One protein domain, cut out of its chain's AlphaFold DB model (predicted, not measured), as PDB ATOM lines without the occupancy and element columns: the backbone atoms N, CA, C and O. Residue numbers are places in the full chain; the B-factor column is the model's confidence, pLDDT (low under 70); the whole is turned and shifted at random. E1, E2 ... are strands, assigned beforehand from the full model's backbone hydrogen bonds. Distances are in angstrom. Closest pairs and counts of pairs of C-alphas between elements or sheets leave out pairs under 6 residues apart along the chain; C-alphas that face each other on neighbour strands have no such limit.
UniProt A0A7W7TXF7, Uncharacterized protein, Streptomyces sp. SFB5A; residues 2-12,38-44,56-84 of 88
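This is residues 2 to 12, 38 to 44 and 56 to 84 of the 88 residues of an uncharacterized protein of Streptomyces sp. SFB5A (UniProt A0A7W7TXF7). Residues 56 to 84 make one wide loop, running through E3, turning sharply into E4, and coming back through E5 to lie beside residues 56 to 57, while E2 runs side by side with E3 and residues 4 to 9, with the first part of E1, stick out away from the loop. The printed part has 47 residues, with no named helix and five short strands in the order E1, E2, E3, E4, E5; E2 and E3 form a parallel sheet of two strands. The class is all strand, though under half of the residues are in named strands. The whole is only just compact, close to loose, with a radius of gyration of the C-alphas of 11.1 A and spans of 25 by 23 by 20 A.

E1, residues 7 to 11, pairs with no named strand; its closest C-alpha to E2, residues 40 to 43, is that of Val 11, 7.7 A from that of Ala 40. E2 and E3, residues 63 to 66, are parallel neighbours at 5 degrees; N 42 and O 64 are 2.8 A apart, within hydrogen-bond range. E3 runs on into E4, residues 69 to 71, at 86 degrees. E5, residues 78 to 80, is apart from E3; its residues 79 to 80 pair with residues 56 to 57, parallel.

E1 is 9.9 A long and begins at C-alpha 7 (123.092, 140.155, 120.520). E2 measures 9.6 A, E3 9.8 A, E4 6.3 A and E5 6.7 A. E5 ends at C-alpha 80 (119.559, 129.831, 132.823).

The C-alphas of Gly 5 and Val 83, the two farthest apart, are 27.9 A apart. Residues 13 to 37 and 45 to 55 are not printed; the gaps between C-alphas are 6.5 A from 12 to 38 and 16.9 A from 44 to 56. The link from E3 to E4 is tight and that from E4 to E5 short. The mean pLDDT of the printed part is 75.7, with residues 2 to 7, 72 to 77 and 84 under 70.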
ATOM      1  N   ILE A   2     116.622 147.336 121.135       43.56
ATOM      2  CA  ILE A   2     117.092 146.161 120.355       43.56
ATOM      3  C   ILE A   2     118.383 146.563 119.626       43.56
ATOM      4  O   ILE A   2     118.331 147.360 118.693       43.56
ATOM      5  N   THR A   3     119.540 146.059 120.059       47.91
ATOM      6  CA  THR A   3     120.856 146.378 119.475       47.91
ATOM      7  C   THR A   3     121.441 145.180 118.725       47.91
ATOM      8  O   THR A   3     122.067 144.310 119.317       47.91
ATOM      9  N   ALA A   4     121.313 145.179 117.395       51.22
ATOM     10  CA  ALA A   4     121.744 144.097 116.496       51.22
ATOM     11  C   ALA A   4     123.277 143.956 116.295       51.22
ATOM     12  O   ALA A   4     123.724 143.356 115.326       51.22
ATOM     13  N   GLY A   5     124.112 144.531 117.168       53.47
ATOM     14  CA  GLY A   5     125.574 144.527 116.992       53.47
ATOM     15  C   GLY A   5     126.304 143.371 117.685       53.47
ATOM     16  O   GLY A   5     127.344 142.921 117.214       53.47
ATOM     17  N   GLN A   6     125.782 142.893 118.819       59.84
ATOM     18  CA  GLN A   6     126.425 141.854 119.646       59.84
ATOM     19  C   GLN A   6     125.449 140.748 120.063       59.84
ATOM     20  O   GLN A   6     125.859 139.594 120.249       59.84
ATOM     21  N   HIS A   7     124.161 141.083 120.180       66.44
ATOM     22  CA  HIS A   7     123.092 140.155 120.520       66.44
ATOM     23  C   HIS A   7     121.919 140.309 119.546       66.44
ATOM     24  O   HIS A   7     121.589 141.431 119.180       66.44
ATOM     25  N   GLY A   8     121.276 139.210 119.148       71.00
ATOM     26  CA  GLY A   8     120.071 139.284 118.308       71.00
ATOM     27  C   GLY A   8     118.907 139.968 119.040       71.00
ATOM     28  O   GLY A   8     118.204 140.808 118.482       71.00
ATOM     29  N   VAL A   9     118.739 139.652 120.327       76.31
ATOM     30  CA  VAL A   9     117.768 140.265 121.241       76.31
ATOM     31  C   VAL A   9     118.433 140.542 122.587       76.31
ATOM     32  O   VAL A   9     118.990 139.636 123.213       76.31
ATOM     33  N   LEU A  10     118.329 141.783 123.061       80.44
ATOM     34  CA  LEU A  10     118.769 142.202 124.391       80.44
ATOM     35  C   LEU A  10     117.581 142.762 125.177       80.44
ATOM     36  O   LEU A  10     116.969 143.749 124.772       80.44
ATOM     37  N   VAL A  11     117.291 142.147 126.321       84.81
ATOM     38  CA  VAL A  11     116.448 142.732 127.366       84.81
ATOM     39  C   VAL A  11     117.386 143.290 128.422       84.81
ATOM     40  O   VAL A  11     118.123 142.538 129.062       84.81
ATOM     41  N   GLU A  12     117.403 144.612 128.540       86.69
ATOM     42  CA  GLU A  12     118.230 145.336 129.503       86.69
ATOM     43  C   GLU A  12     117.704 145.149 130.931       86.69
ATOM     44  O   GLU A  12     116.662 144.527 131.152       86.69
ATOM     45  N   GLY A  38     115.104 141.518 134.334       85.50
ATOM     46  CA  GLY A  38     114.408 141.534 133.054       85.50
ATOM     47  C   GLY A  38     113.270 140.516 133.000       85.50
ATOM     48  O   GLY A  38     113.432 139.365 133.422       85.50
ATOM     49  N   ARG A  39     112.125 140.931 132.457       86.50
ATOM     50  CA  ARG A  39     110.945 140.091 132.215       86.50
ATOM     51  C   ARG A  39     110.825 139.786 130.732       86.50
ATOM     52  O   ARG A  39     110.952 140.682 129.899       86.50
ATOM     53  N   ALA A  40     110.601 138.514 130.403       86.00
ATOM     54  CA  ALA A  40     110.533 138.102 129.006       86.00
ATOM     55  C   ALA A  40     109.623 136.888 128.765       86.00
ATOM     56  O   ALA A  40     110.089 135.745 128.822       86.00
ATOM     57  N   PRO A  41     108.327 137.093 128.484       88.19
ATOM     58  CA  PRO A  41     107.501 136.071 127.856       88.19
ATOM     59  C   PRO A  41     107.849 135.922 126.365       88.19
ATOM     60  O   PRO A  41     107.610 136.814 125.547       88.19
ATOM     61  N   LEU A  42     108.395 134.760 126.011       83.94
ATOM     62  CA  LEU A  42     108.731 134.338 124.652       83.94
ATOM     63  C   LEU A  42     107.816 133.174 124.246       83.94
ATOM     64  O   LEU A  42     107.832 132.113 124.877       83.94
ATOM     65  N   ASN A  43     107.033 133.360 123.181       88.31
ATOM     66  CA  ASN A  43     106.103 132.352 122.671       88.31
ATOM     67  C   ASN A  43     106.330 132.081 121.178       88.31
ATOM     68  O   ASN A  43     106.289 132.999 120.354       88.31
ATOM     69  N   SER A  44     106.546 130.815 120.815       88.69
ATOM     70  CA  SER A  44     106.781 130.402 119.425       88.69
ATOM     71  C   SER A  44     107.941 131.154 118.768       88.69
ATOM     72  O   SER A  44     107.865 131.529 117.599       88.69
ATOM     73  N   ARG A  56     120.265 133.135 126.881       82.56
ATOM     74  CA  ARG A  56     120.884 133.307 128.202       82.56
ATOM     75  C   ARG A  56     119.972 134.127 129.108       82.56
ATOM     76  O   ARG A  56     119.718 135.299 128.841       82.56
ATOM     77  N   ILE A  57     119.563 133.535 130.224       85.56
ATOM     78  CA  ILE A  57     118.737 134.208 131.231       85.56
ATOM     79  C   ILE A  57     119.616 134.526 132.437       85.56
ATOM     80  O   ILE A  57     120.095 133.607 133.099       85.56
ATOM     81  N   LYS A  58     119.863 135.810 132.703       86.38
ATOM     82  CA  LYS A  58     120.517 136.296 133.932       86.38
ATOM     83  C   LYS A  58     119.527 136.907 134.927       86.38
ATOM     84  O   LYS A  58     119.947 137.358 135.983       86.38
ATOM     85  N   SER A  59     118.245 136.922 134.583       84.00
ATOM     86  CA  SER A  59     117.187 137.402 135.459       84.00
ATOM     87  C   SER A  59     116.766 136.340 136.470       84.00
ATOM     88  O   SER A  59     116.765 135.147 136.163       84.00
ATOM     89  N   GLU A  60     116.371 136.805 137.649       84.56
ATOM     90  CA  GLU A  60     115.617 136.034 138.645       84.56
ATOM     91  C   GLU A  60     114.103 136.308 138.524       84.56
ATOM     92  O   GLU A  60     113.291 135.567 139.073       84.56
ATOM     93  N   ALA A  61     113.717 137.333 137.748       85.12
ATOM     94  CA  ALA A  61     112.328 137.677 137.465       85.12
ATOM     95  C   ALA A  61     111.674 136.680 136.482       85.12
ATOM     96  O   ALA A  61     112.376 135.935 135.789       85.12
ATOM     97  N   PRO A  62     110.328 136.671 136.374       82.19
ATOM     98  CA  PRO A  62     109.616 135.723 135.527       82.19
ATOM     99  C   PRO A  62     110.030 135.803 134.050       82.19
ATOM    100  O   PRO A  62     109.874 136.831 133.383       82.19
ATOM    101  N   VAL A  63     110.518 134.677 133.534       82.25
ATOM    102  CA  VAL A  63     110.854 134.471 132.122       82.25
ATOM    103  C   VAL A  63     110.176 133.190 131.659       82.25
ATOM    104  O   VAL A  63     110.401 132.120 132.224       82.25
ATOM    105  N   PHE A  64     109.363 133.296 130.611       85.25
ATOM    106  CA  PHE A  64     108.639 132.164 130.041       85.25
ATOM    107  C   PHE A  64     109.163 131.903 128.640       85.25
ATOM    108  O   PHE A  64     109.179 132.802 127.809       85.25
ATOM    109  N   VAL A  65     109.584 130.670 128.368       79.12
ATOM    110  CA  VAL A  65     110.051 130.262 127.040       79.12
ATOM    111  C   VAL A  65     109.215 129.070 126.601       79.12
ATOM    112  O   VAL A  65     109.456 127.945 127.030       79.12
ATOM    113  N   VAL A  66     108.189 129.329 125.789       85.31
ATOM    114  CA  VAL A  66     107.161 128.343 125.427       85.31
ATOM    115  C   VAL A  66     107.128 128.149 123.918       85.31
ATOM    116  O   VAL A  66     107.045 129.112 123.159       85.31
ATOM    117  N   ASN A  67     107.165 126.890 123.472       84.50
ATOM    118  CA  ASN A  67     107.181 126.515 122.050       84.50
ATOM    119  C   ASN A  67     108.318 127.169 121.249       84.50
ATOM    120  O   ASN A  67     108.179 127.397 120.048       84.50
ATOM    121  N   CYS A  68     109.429 127.498 121.907       82.06
ATOM    122  CA  CYS A  68     110.567 128.122 121.249       82.06
ATOM    123  C   CYS A  68     111.572 127.073 120.774       82.06
ATOM    124  O   CYS A  68     111.851 126.100 121.475       82.06
ATOM    125  N   THR A  69     112.167 127.313 119.610       81.38
ATOM    126  CA  THR A  69     113.203 126.453 119.031       81.38
ATOM    127  C   THR A  69     114.539 127.176 119.084       81.38
ATOM    128  O   THR A  69     114.658 128.285 118.577       81.38
ATOM    129  N   ALA A  70     115.557 126.542 119.666       74.75
ATOM    130  CA  ALA A  70     116.931 127.035 119.653       74.75
ATOM    131  C   ALA A  70     117.817 126.035 118.893       74.75
ATOM    132  O   ALA A  70     118.045 124.928 119.382       74.75
ATOM    133  N   ARG A  71     118.304 126.394 117.695       72.62
ATOM    134  CA  ARG A  71     119.056 125.479 116.812       72.62
ATOM    135  C   ARG A  71     120.313 126.130 116.236       72.62
ATOM    136  O   ARG A  71     120.316 127.305 115.906       72.62
ATOM    137  N   GLY A  72     121.370 125.333 116.056       65.56
ATOM    138  CA  GLY A  72     122.609 125.794 115.414       65.56
ATOM    139  C   GLY A  72     123.448 126.720 116.296       65.56
ATOM    140  O   GLY A  72     124.234 127.508 115.786       65.56
ATOM    141  N   ASN A  73     123.272 126.635 117.614       68.88
ATOM    142  CA  ASN A  73     124.028 127.422 118.580       68.88
ATOM    143  C   ASN A  73     125.304 126.660 118.951       68.88
ATOM    144  O   ASN A  73     125.231 125.480 119.286       68.88
ATOM    145  N   ALA A  74     126.464 127.321 118.893       65.19
ATOM    146  CA  ALA A  74     127.750 126.691 119.214       65.19
ATOM    147  C   ALA A  74     127.921 126.405 120.725       65.19
ATOM    148  O   ALA A  74     128.757 125.595 121.114       65.19
ATOM    149  N   GLY A  75     127.122 127.067 121.573       66.12
ATOM    150  CA  GLY A  75     127.003 126.811 123.012       66.12
ATOM    151  C   GLY A  75     125.679 126.133 123.393       66.12
ATOM    152  O   GLY A  75     125.021 125.499 122.574       66.12
ATOM    153  N   GLY A  76     125.239 126.300 124.646       62.53
ATOM    154  CA  GLY A  76     123.925 125.811 125.086       62.53
ATOM    155  C   GLY A  76     122.763 126.498 124.347       62.53
ATOM    156  O   GLY A  76     122.807 127.704 124.095       62.53
ATOM    157  N   GLY A  77     121.717 125.736 124.006       65.94
ATOM    158  CA  GLY A  77     120.521 126.262 123.330       65.94
ATOM    159  C   GLY A  77     119.707 127.214 124.213       65.94
ATOM    160  O   GLY A  77     119.347 128.305 123.776       65.94
ATOM    161  N   LEU A  78     119.496 126.835 125.474       70.88
ATOM    162  CA  LEU A  78     118.899 127.662 126.519       70.88
ATOM    163  C   LEU A  78     119.677 127.441 127.815       70.88
ATOM    164  O   LEU A  78     119.825 126.309 128.269       70.88
ATOM    165  N   VAL A  79     120.205 128.519 128.392       78.00
ATOM    166  CA  VAL A  79     121.017 128.472 129.609       78.00
ATOM    167  C   VAL A  79     120.530 129.515 130.602       78.00
ATOM    168  O   VAL A  79     120.787 130.718 130.468       78.00
ATOM    169  N   GLN A  80     119.908 129.029 131.665       79.06
ATOM    170  CA  GLN A  80     119.559 129.831 132.823       79.06
ATOM    171  C   GLN A  80     120.790 129.987 133.736       79.06
ATOM    172  O   GLN A  80     121.383 129.010 134.180       79.06
ATOM    173  N   ALA A  81     121.254 131.226 133.925       78.62
ATOM    174  CA  ALA A  81     122.441 131.571 134.717       78.62
ATOM    175  C   ALA A  81     122.158 131.654 136.215       78.62
ATOM    176  O   ALA A  81     123.061 131.455 137.022       78.62
ATOM    177  N   ARG A  82     120.926 132.032 136.544       75.56
ATOM    178  CA  ARG A  82     120.427 132.293 137.886       75.56
ATOM    179  C   ARG A  82     119.178 131.455 138.074       75.56
ATOM    180  O   ARG A  82     118.350 131.407 137.166       75.56
ATOM    181  N   VAL A  83     119.044 130.798 139.220       72.06
ATOM    182  CA  VAL A  83     117.774 130.162 139.577       72.06
ATOM    183  C   VAL A  83     116.746 131.282 139.690       72.06
ATOM    184  O   VAL A  83     116.916 132.181 140.499       72.06
ATOM    185  N   GLY A  84     115.750 131.267 138.812       63.31
ATOM    186  CA  GLY A  84     114.626 132.191 138.885       63.31
ATOM    187  C   GLY A  84     113.570 131.633 139.820       63.31
ATOM    188  O   GLY A  84     113.446 130.408 139.958       63.31
TER     189      GLY A  84